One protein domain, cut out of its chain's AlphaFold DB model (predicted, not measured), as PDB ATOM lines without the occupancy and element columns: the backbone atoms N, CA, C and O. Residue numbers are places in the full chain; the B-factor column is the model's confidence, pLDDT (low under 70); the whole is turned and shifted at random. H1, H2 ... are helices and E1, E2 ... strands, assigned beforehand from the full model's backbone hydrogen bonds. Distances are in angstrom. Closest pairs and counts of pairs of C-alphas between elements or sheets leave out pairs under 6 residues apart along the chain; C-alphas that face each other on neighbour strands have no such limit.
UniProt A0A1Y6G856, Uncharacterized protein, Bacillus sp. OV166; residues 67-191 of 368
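This is residues 67 to 191 of the 368 residues of an uncharacterized protein of Bacillus sp. OV166 (UniProt A0A1Y6G856). Two twisted sheets follow one another along the longest axis: a small one, E4 to E7, with helix H4 packed on one face, and one of three long strands, E1 to E3, with H2 and H3 over the same face. E1 of the long sheet comes near E5 of the small one, and the short helix H1 lies at the end far from H4. The printed part has 125 residues, with four named helices and seven named strands in the order H1 E1 E2 E3 H2 E4 E5 E6 H3 E7 H4. Both sheets are antiparallel, in the orders E4 E5 E6 E7 and E1 E2 E3, and the class is mixed, helices and strands. The whole is compact, with a radius of gyration of the C-alphas of 14.8 A and spans of 42 by 32 by 26 A.

E4, residues 134 to 137, E5, residues 140 to 144, and E6, residues 150 to 152, form a meander, each strand the antiparallel neighbour of the one before. N 135 and O 142 are 2.8 A apart, and N 143 and O 151 are 2.8 A apart. E7, residues 171 to 173, is E6's other neighbour, with N 173 and O 150 at 2.7 A. H4, residues 176 to 190, makes two layers with this sheet, a helix on one face, at a height over the sheet of 8.0 A; its closest C-alphas to E7 are Ala 179 and Tyr 173, 5.8 A apart. E1, residues 77 to 85, has Phe 82 closest to Ser 141 of E5, their C-alphas 6.0 A apart. E1 bends by 60 degrees at residue 80 and forms a second meander with E2, residues 89 to 96, and E3, residues 99 to 106; N 82 and O 91 are 2.8 A apart, N 92 and O 103 also 2.8 A. H2, residues 121 to 129, is on this sheet at a height of 8.2 A, over E3, slantwise to it at 41 degrees on the local plane; the closest C-alphas are Lys 121 and Phe 100, 5.8 A apart. H3, residues 157 to 161, is on the same face at a height of 8.9 A. H1, residues 69 to 72, is not on either sheet. Every O i to N i+4 pair is within hydrogen-bond range in H2 and H4; H3 has 0 of 1, with 1 of 2 O i to N i+3 pairs, and H1 is too short for an i+4 pair.

H4 is 21.5 A from first to last C-alpha, E1 22.6 A, E2 22.1 A and E3 23.1 A. C-alpha 69, where H1 begins, is at (-23.892, -63.195, -7.575), and C-alpha 190, where H4 ends, is at (-23.944, -23.498, -2.292).

The C-alphas farthest apart are those of Asn 97 and Lys 189, 45.2 A. The printed part has no cut. The link E3 to H2, 14 residues, is long. Mean pLDDT of the printed part is 81.3, and residues 86 to 87, 155 to 171, 187 to 189 and 191 are under 70.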
ATOM      1  N   ARG A  67     -20.998 -62.766 -12.704       78.50
ATOM      2  CA  ARG A  67     -19.896 -63.685 -12.359       78.50
ATOM      3  C   ARG A  67     -19.779 -64.019 -10.877       78.50
ATOM      4  O   ARG A  67     -19.177 -65.042 -10.550       78.50
ATOM      5  N   GLN A  68     -20.276 -63.159  -9.994       82.25
ATOM      6  CA  GLN A  68     -20.154 -63.275  -8.536       82.25
ATOM      7  C   GLN A  68     -21.463 -62.865  -7.834       82.25
ATOM      8  O   GLN A  68     -21.475 -61.938  -7.016       82.25
ATOM      9  N   PRO A  69     -22.586 -63.547  -8.133       85.69
ATOM     10  CA  PRO A  69     -23.892 -63.195  -7.575       85.69
ATOM     11  C   PRO A  69     -23.946 -63.307  -6.038       85.69
ATOM     12  O   PRO A  69     -24.725 -62.616  -5.388       85.69
ATOM     13  N   ASP A  70     -23.080 -64.112  -5.421       85.38
ATOM     14  CA  ASP A  70     -22.972 -64.289  -3.966       85.38
ATOM     15  C   ASP A  70     -22.532 -63.017  -3.211       85.38
ATOM     16  O   ASP A  70     -22.796 -62.851  -2.007       85.38
ATOM     17  N   LEU A  71     -21.896 -62.069  -3.910       85.81
ATOM     18  CA  LEU A  71     -21.553 -60.764  -3.347       85.81
ATOM     19  C   LEU A  71     -22.788 -59.894  -3.089       85.81
ATOM     20  O   LEU A  71     -22.736 -59.043  -2.198       85.81
ATOM     21  N   PHE A  72     -23.897 -60.131  -3.790       88.62
ATOM     22  CA  PHE A  72     -25.158 -59.400  -3.614       88.62
ATOM     23  C   PHE A  72     -25.999 -59.935  -2.449       88.62
ATOM     24  O   PHE A  72     -26.928 -59.274  -1.989       88.62
ATOM     25  N   GLU A  73     -25.630 -61.082  -1.867       88.00
ATOM     26  CA  GLU A  73     -26.271 -61.614  -0.661       88.00
ATOM     27  C   GLU A  73     -25.837 -60.854   0.607       88.00
ATOM     28  O   GLU A  73     -25.114 -61.368   1.475       88.00
ATOM     29  N   VAL A  74     -26.267 -59.601   0.728       89.69
ATOM     30  CA  VAL A  74     -25.996 -58.742   1.882       89.69
ATOM     31  C   VAL A  74     -26.957 -59.093   3.019       89.69
ATOM     32  O   VAL A  74     -28.157 -58.868   2.932       89.69
ATOM     33  N   ASN A  75     -26.424 -59.650   4.111       88.50
ATOM     34  CA  ASN A  75     -27.205 -60.132   5.249       88.50
ATOM     35  C   ASN A  75     -26.560 -59.733   6.576       88.50
ATOM     36  O   ASN A  75     -25.384 -60.001   6.785       88.50
ATOM     37  N   GLY A  76     -27.348 -59.254   7.529       91.31
ATOM     38  CA  GLY A  76     -26.860 -58.856   8.847       91.31
ATOM     39  C   GLY A  76     -27.281 -57.436   9.177       91.31
ATOM     40  O   GLY A  76     -28.027 -56.808   8.424       91.31
ATOM     41  N   ASP A  77     -26.785 -56.939  10.298       95.12
ATOM     42  CA  ASP A  77     -27.176 -55.642  10.821       95.12
ATOM     43  C   ASP A  77     -26.241 -54.553  10.304       95.12
ATOM     44  O   ASP A  77     -25.014 -54.696  10.316       95.12
ATOM     45  N   PHE A  78     -26.832 -53.448   9.859       95.25
ATOM     46  CA  PHE A  78     -26.097 -52.238   9.527       95.25
ATOM     47  C   PHE A  78     -25.404 -51.683  10.777       95.25
ATOM     48  O   PHE A  78     -26.032 -51.520  11.823       95.25
ATOM     49  N   VAL A  79     -24.118 -51.356  10.653       94.62
ATOM     50  CA  VAL A  79     -23.307 -50.817  11.753       94.62
ATOM     51  C   VAL A  79     -22.959 -49.358  11.515       94.62
ATOM     52  O   VAL A  79     -23.117 -48.529  12.408       94.62
ATOM     53  N   GLU A  80     -22.414 -49.045  10.340       94.19
ATOM     54  CA  GLU A  80     -21.851 -47.728  10.065       94.19
ATOM     55  C   GLU A  80     -21.815 -47.432   8.564       94.19
ATOM     56  O   GLU A  80     -21.639 -48.346   7.761       94.19
ATOM     57  N   SER A  81     -21.951 -46.162   8.175       91.44
ATOM     58  CA  SER A  81     -21.856 -45.728   6.774       91.44
ATOM     59  C   SER A  81     -20.940 -44.528   6.584       91.44
ATOM     60  O   SER A  81     -20.919 -43.598   7.396       91.44
ATOM     61  N   PHE A  82     -20.273 -44.508   5.436       88.44
ATOM     62  CA  PHE A  82     -19.371 -43.463   4.988       88.44
ATOM     63  C   PHE A  82     -19.764 -43.036   3.567       88.44
ATOM     64  O   PHE A  82     -19.693 -43.859   2.650       88.44
ATOM     65  N   PRO A  83     -20.196 -41.780   3.371       85.62
ATOM     66  CA  PRO A  83     -20.515 -41.256   2.046       85.62
ATOM     67  C   PRO A  83     -19.294 -41.268   1.122       85.62
ATOM     68  O   PRO A  83     -18.200 -40.875   1.533       85.62
ATOM     69  N   VAL A  84     -19.492 -41.705  -0.121       79.50
ATOM     70  CA  VAL A  84     -18.470 -41.738  -1.183       79.50
ATOM     71  C   VAL A  84     -18.791 -40.703  -2.261       79.50
ATOM     72  O   VAL A  84     -17.916 -39.971  -2.704       79.50
ATOM     73  N   GLU A  85     -20.057 -40.566  -2.651       75.94
ATOM     74  CA  GLU A  85     -20.508 -39.507  -3.561       75.94
ATOM     75  C   GLU A  85     -21.797 -38.891  -3.030       75.94
ATOM     76  O   GLU A  85     -22.891 -39.371  -3.331       75.94
ATOM     77  N   LYS A  86     -21.654 -37.829  -2.223       69.69
ATOM     78  CA  LYS A  86     -22.768 -37.139  -1.550       69.69
ATOM     79  C   LYS A  86     -23.790 -38.153  -1.005       69.69
ATOM     80  O   LYS A  86     -23.404 -39.072  -0.289       69.69
ATOM     81  N   ASP A  87     -25.053 -38.018  -1.398       66.25
ATOM     82  CA  ASP A  87     -26.158 -38.870  -0.958       66.25
ATOM     83  C   ASP A  87     -26.412 -40.067  -1.891       66.25
ATOM     84  O   ASP A  87     -27.320 -40.858  -1.650       66.25
ATOM     85  N   LYS A  88     -25.617 -40.213  -2.959       79.75
ATOM     86  CA  LYS A  88     -25.830 -41.225  -4.000       79.75
ATOM     87  C   LYS A  88     -25.122 -42.533  -3.719       79.75
ATOM     88  O   LYS A  88     -25.583 -43.578  -4.162       79.75
ATOM     89  N   SER A  89     -23.983 -42.509  -3.029       83.06
ATOM     90  CA  SER A  89     -23.269 -43.749  -2.739       83.06
ATOM     91  C   SER A  89     -22.519 -43.769  -1.424       83.06
ATOM     92  O   SER A  89     -21.997 -42.756  -0.953       83.06
ATOM     93  N   PHE A  90     -22.456 -44.967  -0.850       87.75
ATOM     94  CA  PHE A  90     -21.992 -45.203   0.506       87.75
ATOM     95  C   PHE A  90     -21.161 -46.480   0.583       87.75
ATOM     96  O   PHE A  90     -21.546 -47.525   0.059       87.75
ATOM     97  N   LEU A  91     -20.061 -46.405   1.329       89.19
ATOM     98  CA  LEU A  91     -19.454 -47.571   1.955       89.19
ATOM     99  C   LEU A  91     -20.176 -47.822   3.276       89.19
ATOM    100  O   LEU A  91     -20.246 -46.938   4.125       89.19
ATOM    101  N   GLN A  92     -20.686 -49.024   3.470       92.44
ATOM    102  CA  GLN A  92     -21.394 -49.446   4.670       92.44
ATOM    103  C   GLN A  92     -20.655 -50.614   5.317       92.44
ATOM    104  O   GLN A  92     -20.087 -51.451   4.625       92.44
ATOM    105  N   VAL A  93     -20.664 -50.691   6.643       94.12
ATOM    106  CA  VAL A  93     -20.165 -51.846   7.393       94.12
ATOM    107  C   VAL A  93     -21.357 -52.591   7.966       94.12
ATOM    108  O   VAL A  93     -22.221 -51.990   8.605       94.12
ATOM    109  N   PHE A  94     -21.384 -53.898   7.739       96.00
ATOM    110  CA  PHE A  94     -22.399 -54.813   8.243       96.00
ATOM    111  C   PHE A  94     -21.788 -55.796   9.236       96.00
ATOM    112  O   PHE A  94     -20.606 -56.128   9.142       96.00
ATOM    113  N   HIS A  95     -22.612 -56.264  10.171       96.19
ATOM    114  CA  HIS A  95     -22.261 -57.265  11.168       96.19
ATOM    115  C   HIS A  95     -23.197 -58.473  11.083       96.19
ATOM    116  O   HIS A  95     -24.419 -58.333  11.078       96.19
ATOM    117  N   LYS A  96     -22.625 -59.678  11.063       93.81
ATOM    118  CA  LYS A  96     -23.366 -60.941  11.099       93.81
ATOM    119  C   LYS A  96     -22.573 -61.981  11.879       93.81
ATOM    120  O   LYS A  96     -21.433 -62.267  11.537       93.81
ATOM    121  N   ASN A  97     -23.190 -62.592  12.892       91.25
ATOM    122  CA  ASN A  97     -22.620 -63.720  13.647       91.25
ATOM    123  C   ASN A  97     -21.192 -63.477  14.188       91.25
ATOM    124  O   ASN A  97     -20.349 -64.369  14.127       91.25
ATOM    125  N   GLY A  98     -20.904 -62.274  14.697       90.31
ATOM    126  CA  GLY A  98     -19.576 -61.917  15.211       90.31
ATOM    127  C   GLY A  98     -18.555 -61.547  14.132       90.31
ATOM    128  O   GLY A  98     -17.396 -61.321  14.454       90.31
ATOM    129  N   GLN A  99     -18.966 -61.483  12.863       94.94
ATOM    130  CA  GLN A  99     -18.122 -61.094  11.737       94.94
ATOM    131  C   GLN A  99     -18.589 -59.773  11.129       94.94
ATOM    132  O   GLN A  99     -19.784 -59.480  11.098       94.94
ATOM    133  N   PHE A 100     -17.643 -58.995  10.610       95.06
ATOM    134  CA  PHE A 100     -17.869 -57.690   9.998       95.06
ATOM    135  C   PHE A 100     -17.402 -57.680   8.549       95.06
ATOM    136  O   PHE A 100     -16.384 -58.284   8.226       95.06
ATOM    137  N   TYR A 101     -18.107 -56.977   7.672       92.12
ATOM    138  CA  TYR A 101     -17.694 -56.823   6.278       92.12
ATOM    139  C   TYR A 101     -18.214 -55.509   5.687       92.12
ATOM    140  O   TYR A 101     -19.187 -54.929   6.170       92.12
ATOM    141  N   GLY A 102     -17.531 -55.027   4.655       90.62
ATOM    142  CA  GLY A 102     -17.860 -53.822   3.913       90.62
ATOM    143  C   GLY A 102     -18.778 -54.113   2.729       90.62
ATOM    144  O   GLY A 102     -18.591 -55.078   1.986       90.62
ATOM    145  N   VAL A 103     -19.757 -53.240   2.547       90.38
ATOM    146  CA  VAL A 103     -20.768 -53.260   1.493       90.38
ATOM    147  C   VAL A 103     -20.730 -51.921   0.782       90.38
ATOM    148  O   VAL A 103     -20.741 -50.878   1.433       90.38
ATOM    149  N   TYR A 104     -20.705 -51.933  -0.542       87.56
ATOM    150  CA  TYR A 104     -20.908 -50.729  -1.330       87.56
ATOM    151  C   TYR A 104     -22.362 -50.653  -1.785       87.56
ATOM    152  O   TYR A 104     -22.931 -51.636  -2.263       87.56
ATOM    153  N   LYS A 105     -22.964 -49.474  -1.627       87.19
ATOM    154  CA  LYS A 105     -24.329 -49.187  -2.064       87.19
ATOM    155  C   LYS A 105     -24.348 -47.910  -2.890       87.19
ATOM    156  O   LYS A 105     -23.913 -46.867  -2.406       87.19
ATOM    157  N   HIS A 106     -24.910 -47.994  -4.090       85.94
ATOM    158  CA  HIS A 106     -25.306 -46.848  -4.907       85.94
ATOM    159  C   HIS A 106     -26.838 -46.717  -4.878       85.94
ATOM    160  O   HIS A 106     -27.534 -47.721  -4.775       85.94
ATOM    161  N   GLU A 107     -27.379 -45.501  -4.932       83.19
ATOM    162  CA  GLU A 107     -28.807 -45.207  -4.738       83.19
ATOM    163  C   GLU A 107     -29.710 -45.972  -5.717       83.19
ATOM    164  O   GLU A 107     -30.757 -46.485  -5.326       83.19
ATOM    165  N   SER A 108     -29.278 -46.096  -6.973       81.12
ATOM    166  CA  SER A 108     -30.015 -46.757  -8.058       81.12
ATOM    167  C   SER A 108     -29.706 -48.249  -8.239       81.12
ATOM    168  O   SER A 108     -30.236 -48.855  -9.170       81.12
ATOM    169  N   LYS A 109     -28.836 -48.843  -7.412       85.06
ATOM    170  CA  LYS A 109     -28.325 -50.210  -7.604       85.06
ATOM    171  C   LYS A 109     -28.456 -51.052  -6.343       85.06
ATOM    172  O   LYS A 109     -28.473 -50.535  -5.226       85.06
ATOM    173  N   GLU A 110     -28.492 -52.370  -6.517       88.25
ATOM    174  CA  GLU A 110     -28.394 -53.280  -5.380       88.25
ATOM    175  C   GLU A 110     -27.012 -53.200  -4.733       88.25
ATOM    176  O   GLU A 110     -25.984 -53.023  -5.397       88.25
ATOM    177  N   ALA A 111     -27.002 -53.308  -3.408       89.62
ATOM    178  CA  ALA A 111     -25.783 -53.267  -2.627       89.62
ATOM    179  C   ALA A 111     -25.018 -54.590  -2.759       89.62
ATOM    180  O   ALA A 111     -25.622 -55.659  -2.762       89.62
ATOM    181  N   HIS A 112     -23.690 -54.524  -2.801       87.19
ATOM    182  CA  HIS A 112     -22.842 -55.712  -2.896       87.19
ATOM    183  C   HIS A 112     -21.648 -55.625  -1.948       87.19
ATOM    184  O   HIS A 112     -21.172 -54.543  -1.589       87.19
ATOM    185  N   LYS A 113     -21.157 -56.784  -1.512       87.75
ATOM    186  CA  LYS A 113     -19.974 -56.901  -0.656       87.75
ATOM    187  C   LYS A 113     -18.729 -56.466  -1.425       87.75
ATOM    188  O   LYS A 113     -18.484 -56.930  -2.533       87.75
ATOM    189  N   VAL A 114     -17.921 -55.621  -0.793       81.56
ATOM    190  CA  VAL A 114     -16.633 -55.149  -1.338       81.56
ATOM    191  C   VAL A 114     -15.441 -55.587  -0.493       81.56
ATOM    192  O   VAL A 114     -14.297 -55.396  -0.883       81.56
ATOM    193  N   THR A 115     -15.675 -56.224   0.654       84.00
ATOM    194  CA  THR A 115     -14.594 -56.794   1.466       84.00
ATOM    195  C   THR A 115     -14.884 -58.236   1.849       84.00
ATOM    196  O   THR A 115     -16.030 -58.686   1.848       84.00
ATOM    197  N   HIS A 116     -13.834 -58.947   2.259       85.81
ATOM    198  CA  HIS A 116     -13.981 -60.193   3.001       85.81
ATOM    199  C   HIS A 116     -14.515 -59.932   4.422       85.81
ATOM    200  O   HIS A 116     -14.737 -58.783   4.817       85.81
ATOM    201  N   VAL A 117     -14.740 -61.010   5.172       90.38
ATOM    202  CA  VAL A 117     -15.189 -60.963   6.567       90.38
ATOM    203  C   VAL A 117     -14.020 -60.786   7.538       90.38
ATOM    204  O   VAL A 117     -12.977 -61.418   7.392       90.38
ATOM    205  N   PHE A 118     -14.228 -59.966   8.561       92.50
ATOM    206  CA  PHE A 118     -13.267 -59.603   9.603       92.50
ATOM    207  C   PHE A 118     -13.860 -59.819  10.997       92.50
ATOM    208  O   PHE A 118     -15.070 -59.994  11.138       92.50
ATOM    209  N   GLN A 119     -13.024 -59.783  12.036       93.94
ATOM    210  CA  GLN A 119     -13.467 -59.970  13.426       93.94
ATOM    211  C   GLN A 119     -13.934 -58.662  14.075       93.94
ATOM    212  O   GLN A 119     -14.622 -58.678  15.092       93.94
ATOM    213  N   SER A 120     -13.577 -57.515  13.494       95.12
ATOM    214  CA  SER A 120     -13.982 -56.199  13.992       95.12
ATOM    215  C   SER A 120     -14.242 -55.205  12.864       95.12
ATOM    216  O   SER A 120     -13.707 -55.323  11.760       95.12
ATOM    217  N   LYS A 121     -15.036 -54.173  13.162       93.88
ATOM    218  CA  LYS A 121     -15.245 -53.023  12.271       93.88
ATOM    219  C   LYS A 121     -13.921 -52.321  11.958       93.88
ATOM    220  O   LYS A 121     -13.687 -51.904  10.829       93.88
ATOM    221  N   GLU A 122     -13.047 -52.184  12.950       93.75
ATOM    222  CA  GLU A 122     -11.767 -51.492  12.823       93.75
ATOM    223  C   GLU A 122     -10.838 -52.205  11.832       93.75
ATOM    224  O   GLU A 122     -10.117 -51.539  11.092       93.75
ATOM    225  N   GLU A 123     -10.877 -53.539  11.774       91.44
ATOM    226  CA  GLU A 123     -10.151 -54.325  10.770       91.44
ATOM    227  C   GLU A 123     -10.680 -54.086   9.354       91.44
ATOM    228  O   GLU A 123      -9.871 -53.863   8.450       91.44
ATOM    229  N   VAL A 124     -12.008 -54.035   9.170       89.81
ATOM    230  CA  VAL A 124     -12.624 -53.675   7.877       89.81
ATOM    231  C   VAL A 124     -12.080 -52.325   7.410       89.81
ATOM    232  O   VAL A 124     -11.582 -52.206   6.289       89.81
ATOM    233  N   LEU A 125     -12.126 -51.311   8.282       88.81
ATOM    234  CA  LEU A 125     -11.678 -49.956   7.952       88.81
ATOM    235  C   LEU A 125     -10.174 -49.896   7.685       88.81
ATOM    236  O   LEU A 125      -9.765 -49.349   6.666       88.81
ATOM    237  N   ARG A 126      -9.330 -50.512   8.520       87.62
ATOM    238  CA  ARG A 126      -7.873 -50.526   8.293       87.62
ATOM    239  C   ARG A 126      -7.492 -51.249   7.009       87.62
ATOM    240  O   ARG A 126      -6.609 -50.770   6.304       87.62
ATOM    241  N   SER A 127      -8.143 -52.367   6.694       83.69
ATOM    242  CA  SER A 127      -7.872 -53.114   5.463       83.69
ATOM    243  C   SER A 127      -8.325 -52.353   4.219       83.69
ATOM    244  O   SER A 127      -7.695 -52.464   3.172       83.69
ATOM    245  N   THR A 128      -9.418 -51.600   4.325       80.00
ATOM    246  CA  THR A 128     -10.052 -50.941   3.175       80.00
ATOM    247  C   THR A 128      -9.497 -49.533   2.949       80.00
ATOM    248  O   THR A 128      -9.294 -49.116   1.812       80.00
ATOM    249  N   LEU A 129      -9.228 -48.802   4.031       82.56
ATOM    250  CA  LEU A 129      -8.916 -47.370   4.043       82.56
ATOM    251  C   LEU A 129      -7.537 -47.049   4.641       82.56
ATOM    252  O   LEU A 129      -7.146 -45.887   4.683       82.56
ATOM    253  N   GLY A 130      -6.811 -48.045   5.157       81.94
ATOM    254  CA  GLY A 130      -5.507 -47.855   5.808       81.94
ATOM    255  C   GLY A 130      -5.561 -47.291   7.224       81.94
ATOM    256  O   GLY A 130      -4.526 -47.203   7.888       81.94
ATOM    257  N   THR A 131      -6.747 -46.931   7.708       87.75
ATOM    258  CA  THR A 131      -6.974 -46.383   9.045       87.75
ATOM    259  C   THR A 131      -8.362 -46.757   9.556       87.75
ATOM    260  O   THR A 131      -9.285 -46.981   8.778       87.75
ATOM    261  N   SER A 132      -8.501 -46.845  10.879       90.25
ATOM    262  CA  SER A 132      -9.794 -46.950  11.572       90.25
ATOM    263  C   SER A 132     -10.184 -45.648  12.270       90.25
ATOM    264  O   SER A 132     -11.268 -45.569  12.840       90.25
ATOM    265  N   GLU A 133      -9.296 -44.655  12.274       92.38
ATOM    266  CA  GLU A 133      -9.526 -43.365  12.910       92.38
ATOM    267  C   GLU A 133     -10.207 -42.434  11.916       92.38
ATOM    268  O   GLU A 133      -9.699 -42.187  10.818       92.38
ATOM    269  N   PHE A 134     -11.376 -41.932  12.295       92.38
ATOM    270  CA  PHE A 134     -12.134 -41.009  11.472       92.38
ATOM    271  C   PHE A 134     -12.949 -40.046  12.326       92.38
ATOM    272  O   PHE A 134     -13.295 -40.329  13.473       92.38
ATOM    273  N   GLU A 135     -13.305 -38.924  11.720       92.19
ATOM    274  CA  GLU A 135     -14.240 -37.950  12.250       92.19
ATOM    275  C   GLU A 135     -15.389 -37.755  11.266       92.19
ATOM    276  O   GLU A 135     -15.187 -37.685  10.052       92.19
ATOM    277  N   LYS A 136     -16.603 -37.626  11.799       90.50
ATOM    278  CA  LYS A 136     -17.756 -37.169  11.030       90.50
ATOM    279  C   LYS A 136     -18.001 -35.697  11.301       90.50
ATOM    280  O   LYS A 136     -18.229 -35.307  12.443       90.50
ATOM    281  N   PHE A 137     -18.019 -34.897  10.246       87.69
ATOM    282  CA  PHE A 137     -18.286 -33.470  10.337       87.69
ATOM    283  C   PHE A 137     -19.262 -33.054   9.242       87.69
ATOM    284  O   PHE A 137     -18.985 -33.227   8.058       87.69
ATOM    285  N   ARG A 138     -20.424 -32.528   9.658       83.06
ATOM    286  CA  ARG A 138     -21.494 -32.026   8.770       83.06
ATOM    287  C   ARG A 138     -21.832 -32.973   7.607       83.06
ATOM    288  O   ARG A 138     -21.847 -32.586   6.448       83.06
ATOM    289  N   GLY A 139     -22.077 -34.243   7.930       80.44
ATOM    290  CA  GLY A 139     -22.467 -35.255   6.940       80.44
ATOM    291  C   GLY A 139     -21.318 -35.819   6.102       80.44
ATOM    292  O   GLY A 139     -21.553 -36.729   5.319       80.44
ATOM    293  N   GLN A 140     -20.081 -35.351   6.285       84.94
ATOM    294  CA  GLN A 140     -18.896 -35.924   5.649       84.94
ATOM    295  C   GLN A 140     -18.075 -36.758   6.629       84.94
ATOM    296  O   GLN A 140     -18.091 -36.511   7.837       84.94
ATOM    297  N   SER A 141     -17.329 -37.720   6.088       89.31
ATOM    298  CA  SER A 141     -16.392 -38.554   6.841       89.31
ATOM    299  C   SER A 141     -14.954 -38.227   6.444       89.31
ATOM    300  O   SER A 141     -14.611 -38.233   5.258       89.31
ATOM    301  N   PHE A 142     -14.124 -37.969   7.451       90.81
ATOM    302  CA  PHE A 142     -12.714 -37.622   7.333       90.81
ATOM    303  C   PHE A 142     -11.862 -38.661   8.042       90.81
ATOM    304  O   PHE A 142     -12.004 -38.859   9.243       90.81
ATOM    305  N   PHE A 143     -10.972 -39.314   7.310       90.62
ATOM    306  CA  PHE A 143     -10.120 -40.384   7.810       90.62
ATOM    307  C   PHE A 143      -8.729 -39.849   8.127       90.62
ATOM    308  O   PHE A 143      -8.142 -39.119   7.323       90.62
ATOM    309  N   LEU A 144      -8.211 -40.210   9.301       90.69
ATOM    310  CA  LEU A 144      -6.921 -39.747   9.796       90.69
ATOM    311  C   LEU A 144      -5.833 -40.743   9.399       90.69
ATOM    312  O   LEU A 144      -5.856 -41.913   9.788       90.69
ATOM    313  N   SER A 145      -4.876 -40.269   8.610       84.81
ATOM    314  CA  SER A 145      -3.694 -41.027   8.223       84.81
ATOM    315  C   SER A 145      -2.605 -40.932   9.297       84.81
ATOM    316  O   SER A 145      -2.542 -39.986  10.083       84.81
ATOM    317  N   LYS A 146      -1.699 -41.916   9.312       79.75
ATOM    318  CA  LYS A 146      -0.594 -42.008  10.285       79.75
ATOM    319  C   LYS A 146       0.407 -40.851  10.195       79.75
ATOM    320  O   LYS A 146       1.124 -40.601  11.155       79.75
ATOM    321  N   ASP A 147       0.479 -40.179   9.051       82.00
ATOM    322  CA  ASP A 147       1.329 -39.009   8.809       82.00
ATOM    323  C   ASP A 147       0.673 -37.684   9.244       82.00
ATOM    324  O   ASP A 147       1.224 -36.616   8.988       82.00
ATOM    325  N   GLY A 148      -0.490 -37.740   9.905       78.62
ATOM    326  CA  GLY A 148      -1.236 -36.569  10.374       78.62
ATOM    327  C   GLY A 148      -2.116 -35.921   9.305       78.62
ATOM    328  O   GLY A 148      -2.909 -35.035   9.625       78.62
ATOM    329  N   LYS A 149      -2.026 -36.388   8.053       86.31
ATOM    330  CA  LYS A 149      -2.899 -35.941   6.968       86.31
ATOM    331  C   LYS A 149      -4.288 -36.536   7.105       86.31
ATOM    332  O   LYS A 149      -4.496 -37.589   7.706       86.31
ATOM    333  N   VAL A 150      -5.245 -35.864   6.487       87.94
ATOM    334  CA  VAL A 150      -6.651 -36.253   6.502       87.94
ATOM    335  C   VAL A 150      -7.130 -36.431   5.074       87.94
ATOM    336  O   VAL A 150      -6.743 -35.670   4.195       87.94
ATOM    337  N   PHE A 151      -7.981 -37.416   4.820       86.50
ATOM    338  CA  PHE A 151      -8.628 -37.569   3.520       86.50
ATOM    339  C   PHE A 151     -10.120 -37.833   3.674       86.50
ATOM    340  O   PHE A 151     -10.579 -38.307   4.712       86.50
ATOM    341  N   SER A 152     -10.883 -37.530   2.628       85.06
ATOM    342  CA  SER A 152     -12.295 -37.903   2.539       85.06
ATOM    343  C   SER A 152     -12.507 -38.928   1.434       85.06
ATOM    344  O   SER A 152     -11.782 -38.937   0.441       85.06
ATOM    345  N   LEU A 153     -13.525 -39.774   1.600       79.62
ATOM    346  CA  LEU A 153     -14.021 -40.635   0.525       79.62
ATOM    347  C   LEU A 153     -14.877 -39.876  -0.489       79.62
ATOM    348  O   LEU A 153     -15.244 -40.461  -1.505       79.62
ATOM    349  N   GLN A 154     -15.174 -38.600  -0.231       75.75
ATOM    350  CA  GLN A 154     -15.949 -37.770  -1.133       75.75
ATOM    351  C   GLN A 154     -15.313 -37.722  -2.530       75.75
ATOM    352  O   GLN A 154     -14.119 -37.466  -2.687       75.75
ATOM    353  N   ASP A 155     -16.149 -37.971  -3.537       66.50
ATOM    354  CA  ASP A 155     -15.814 -38.006  -4.958       66.50
ATOM    355  C   ASP A 155     -14.749 -39.064  -5.311       66.50
ATOM    356  O   ASP A 155     -14.138 -39.025  -6.383       66.50
ATOM    357  N   ASN A 156     -14.553 -40.072  -4.448       68.50
ATOM    358  CA  ASN A 156     -13.655 -41.189  -4.726       68.50
ATOM    359  C   ASN A 156     -14.319 -42.212  -5.659       68.50
ATOM    360  O   ASN A 156     -14.857 -43.240  -5.242       68.50
ATOM    361  N   LYS A 157     -14.238 -41.933  -6.961       58.88
ATOM    362  CA  LYS A 157     -14.801 -42.782  -8.022       58.88
ATOM    363  C   LYS A 157     -14.148 -44.166  -8.118       58.88
ATOM    364  O   LYS A 157     -14.799 -45.115  -8.533       58.88
ATOM    365  N   GLN A 158     -12.891 -44.316  -7.696       58.69
ATOM    366  CA  GLN A 158     -12.181 -45.602  -7.760       58.69
ATOM    367  C   GLN A 158     -12.627 -46.582  -6.671       58.69
ATOM    368  O   GLN A 158     -12.498 -47.793  -6.841       58.69
ATOM    369  N   PHE A 159     -13.217 -46.071  -5.586       60.31
ATOM    370  CA  PHE A 159     -13.803 -46.902  -4.539       60.31
ATOM    371  C   PHE A 159     -14.982 -47.749  -5.048       60.31
ATOM    372  O   PHE A 159     -15.219 -48.846  -4.546       60.31
ATOM    373  N   ARG A 160     -15.684 -47.277  -6.088       56.75
ATOM    374  CA  ARG A 160     -16.889 -47.907  -6.657       56.75
ATOM    375  C   ARG A 160     -16.646 -49.283  -7.286       56.75
ATOM    376  O   ARG A 160     -17.600 -50.020  -7.493       56.75
ATOM    377  N   LEU A 161     -15.395 -49.609  -7.622       52.62
ATOM    378  CA  LEU A 161     -15.044 -50.731  -8.504       52.62
ATOM    379  C   LEU A 161     -14.281 -51.865  -7.808       52.62
ATOM    380  O   LEU A 161     -13.771 -52.757  -8.479       52.62
ATOM    381  N   ASN A 162     -14.143 -51.829  -6.480       52.03
ATOM    382  CA  ASN A 162     -13.338 -52.804  -5.730       52.03
ATOM    383  C   ASN A 162     -11.842 -52.848  -6.155       52.03
ATOM    384  O   ASN A 162     -11.093 -53.762  -5.811       52.03
ATOM    385  N   LEU A 163     -11.377 -51.832  -6.896       48.03
ATOM    386  CA  LEU A 163     -10.012 -51.698  -7.418       48.03
ATOM    387  C   LEU A 163      -9.104 -51.019  -6.384       48.03
ATOM    388  O   LEU A 163      -8.573 -49.930  -6.601       48.03
ATOM    389  N   VAL A 164      -8.928 -51.649  -5.222       44.09
ATOM    390  CA  VAL A 164      -8.073 -51.103  -4.161       44.09
ATOM    391  C   VAL A 164      -6.591 -51.316  -4.512       44.09
ATOM    392  O   VAL A 164      -5.988 -52.335  -4.189       44.09
ATOM    393  N   LYS A 165      -5.981 -50.314  -5.160       42.72
ATOM    394  CA  LYS A 165      -4.531 -50.024  -5.139       42.72
ATOM    395  C   LYS A 165      -4.311 -48.507  -4.948       42.72
ATOM    396  O   LYS A 165      -5.206 -47.717  -5.224       42.72
ATOM    397  N   PRO A 166      -3.167 -48.086  -4.374       45.81
ATOM    398  CA  PRO A 166      -3.116 -47.123  -3.275       45.81
ATOM    399  C   PRO A 166      -3.460 -45.688  -3.684       45.81
ATOM    400  O   PRO A 166      -2.862 -45.165  -4.619       45.81
ATOM    401  N   TYR A 167      -4.351 -45.062  -2.904       49.03
ATOM    402  CA  TYR A 167      -4.437 -43.639  -2.514       49.03
ATOM    403  C   TYR A 167      -4.260 -42.525  -3.572       49.03
ATOM    404  O   TYR A 167      -4.243 -41.354  -3.202       49.03
ATOM    405  N   LYS A 168      -4.130 -42.814  -4.872       46.25
ATOM    406  CA  LYS A 168      -3.707 -41.813  -5.873       46.25
ATOM    407  C   LYS A 168      -4.758 -40.755  -6.218       46.25
ATOM    408  O   LYS A 168      -4.404 -39.767  -6.852       46.25
ATOM    409  N   THR A 169      -6.014 -40.944  -5.828       53.25
ATOM    410  CA  THR A 169      -7.147 -40.093  -6.240       53.25
ATOM    411  C   THR A 169      -7.911 -39.465  -5.077       53.25
ATOM    412  O   THR A 169      -8.888 -38.758  -5.305       53.25
ATOM    413  N   LEU A 170      -7.471 -39.682  -3.835       65.31
ATOM    414  CA  LEU A 170      -8.105 -39.084  -2.663       65.31
ATOM    415  C   LEU A 170      -7.737 -37.603  -2.540       65.31
ATOM    416  O   LEU A 170      -6.581 -37.219  -2.715       65.31
ATOM    417  N   SER A 171      -8.722 -36.782  -2.179       67.75
ATOM    418  CA  SER A 171      -8.463 -35.409  -1.750       67.75
ATOM    419  C   SER A 171      -7.848 -35.437  -0.355       67.75
ATOM    420  O   SER A 171      -8.488 -35.881   0.601       67.75
ATOM    421  N   PHE A 172      -6.603 -34.974  -0.253       81.12
ATOM    422  CA  PHE A 172      -5.886 -34.860   1.011       81.12
ATOM    423  C   PHE A 172      -5.961 -33.437   1.564       81.12
ATOM    424  O   PHE A 172      -5.869 -32.451   0.834       81.12
ATOM    425  N   TYR A 173      -6.063 -33.365   2.882       82.62
ATOM    426  CA  TYR A 173      -5.965 -32.173   3.703       82.62
ATOM    427  C   TYR A 173      -4.767 -32.343   4.641       82.62
ATOM    428  O   TYR A 173      -4.486 -33.443   5.122       82.62
ATOM    429  N   GLU A 174      -4.071 -31.252   4.927       85.56
ATOM    430  CA  GLU A 174      -2.931 -31.227   5.846       85.56
ATOM    431  C   GLU A 174      -3.361 -31.473   7.298       85.56
ATOM    432  O   GLU A 174      -2.563 -31.926   8.112       85.56
ATOM    433  N   SER A 175      -4.619 -31.174   7.645       86.75
ATOM    434  CA  SER A 175      -5.168 -31.408   8.981       86.75
ATOM    435  C   SER A 175      -6.694 -31.487   8.985       86.75
ATOM    436  O   SER A 175      -7.367 -31.076   8.032       86.75
ATOM    437  N   ILE A 176      -7.255 -31.955  10.105       86.75
ATOM    438  CA  ILE A 176      -8.708 -32.014  10.306       86.75
ATOM    439  C   ILE A 176      -9.355 -30.621  10.305       86.75
ATOM    440  O   ILE A 176     -10.443 -30.443   9.764       86.75
ATOM    441  N   GLU A 177      -8.663 -29.597  10.814       83.38
ATOM    442  CA  GLU A 177      -9.173 -28.218  10.809       83.38
ATOM    443  C   GLU A 177      -9.262 -27.644   9.393       83.38
ATOM    444  O   GLU A 177     -10.217 -26.934   9.053       83.38
ATOM    445  N   GLN A 178      -8.298 -27.984   8.531       82.69
ATOM    446  CA  GLN A 178      -8.359 -27.603   7.124       82.69
ATOM    447  C   GLN A 178      -9.531 -28.296   6.419       82.69
ATOM    448  O   GLN A 178     -10.252 -27.638   5.664       82.69
ATOM    449  N   ALA A 179      -9.753 -29.582   6.700       82.50
ATOM    450  CA  ALA A 179     -10.874 -30.344   6.160       82.50
ATOM    451  C   ALA A 179     -12.228 -29.741   6.581       82.50
ATOM    452  O   ALA A 179     -13.051 -29.411   5.727       82.50
ATOM    453  N   ARG A 180     -12.425 -29.460   7.877       81.19
ATOM    454  CA  ARG A 180     -13.628 -28.777   8.398       81.19
ATOM    455  C   ARG A 180     -13.855 -27.422   7.733       81.19
ATOM    456  O   ARG A 180     -14.966 -27.107   7.308       81.19
ATOM    457  N   THR A 181     -12.791 -26.627   7.601       73.38
ATOM    458  CA  THR A 181     -12.844 -25.313   6.944       73.38
ATOM    459  C   THR A 181     -13.273 -25.434   5.482       73.38
ATOM    460  O   THR A 181     -14.012 -24.583   4.989       73.38
ATOM    461  N   PHE A 182     -12.815 -26.473   4.780       78.44
ATOM    462  CA  PHE A 182     -13.210 -26.734   3.401       78.44
ATOM    463  C   PHE A 182     -14.713 -27.020   3.288       78.44
ATOM    464  O   PHE A 182     -15.375 -26.366   2.484       78.44
ATOM    465  N   VAL A 183     -15.270 -27.890   4.141       80.38
ATOM    466  CA  VAL A 183     -16.716 -28.196   4.150       80.38
ATOM    467  C   VAL A 183     -17.549 -26.940   4.353       80.38
ATOM    468  O   VAL A 183     -18.431 -26.643   3.552       80.38
ATOM    469  N   VAL A 184     -17.222 -26.151   5.381       74.69
ATOM    470  CA  VAL A 184     -17.956 -24.913   5.677       74.69
ATOM    471  C   VAL A 184     -17.881 -23.937   4.499       74.69
ATOM    472  O   VAL A 184     -18.874 -23.295   4.167       74.69
ATOM    473  N   LYS A 185     -16.729 -23.829   3.822       72.12
ATOM    474  CA  LYS A 185     -16.589 -22.975   2.632       72.12
ATOM    475  C   LYS A 185     -17.467 -23.439   1.474       72.12
ATOM    476  O   LYS A 185     -18.071 -22.590   0.823       72.12
ATOM    477  N   GLU A 186     -17.531 -24.738   1.204       73.31
ATOM    478  CA  GLU A 186     -18.382 -25.278   0.139       73.31
ATOM    479  C   GLU A 186     -19.871 -25.082   0.453       73.31
ATOM    480  O   GLU A 186     -20.614 -24.597  -0.400       73.31
ATOM    481  N   GLU A 187     -20.303 -25.323   1.693       69.81
ATOM    482  CA  GLU A 187     -21.682 -25.047   2.123       69.81
ATOM    483  C   GLU A 187     -22.049 -23.568   1.943       69.81
ATOM    484  O   GLU A 187     -23.092 -23.246   1.376       69.81
ATOM    485  N   LEU A 188     -21.162 -22.649   2.340       64.75
ATOM    486  CA  LEU A 188     -21.374 -21.209   2.159       64.75
ATOM    487  C   LEU A 188     -21.444 -20.798   0.680       64.75
ATOM    488  O   LEU A 188     -22.102 -19.807   0.350       64.75
ATOM    489  N   LYS A 189     -20.776 -21.518  -0.230       66.06
ATOM    490  CA  LYS A 189     -20.881 -21.275  -1.679       66.06
ATOM    491  C   LYS A 189     -22.222 -21.739  -2.243       66.06
ATOM    492  O   LYS A 189     -22.749 -21.071  -3.131       66.06
ATOM    493  N   ILE A 190     -22.763 -22.837  -1.729       71.06
ATOM    494  CA  ILE A 190     -23.944 -23.498  -2.292       71.06
ATOM    495  C   ILE A 190     -25.246 -22.970  -1.673       71.06
ATOM    496  O   ILE A 190     -26.243 -22.883  -2.383       71.06
ATOM    497  N   ASP A 191     -25.243 -22.567  -0.397       67.12
ATOM    498  CA  ASP A 191     -26.435 -22.091   0.317       67.12
ATOM    499  C   ASP A 191     -26.389 -20.566   0.583       67.12
ATOM    500  O   ASP A 191     -25.705 -20.095   1.503       67.12
TER     501      ASP A 191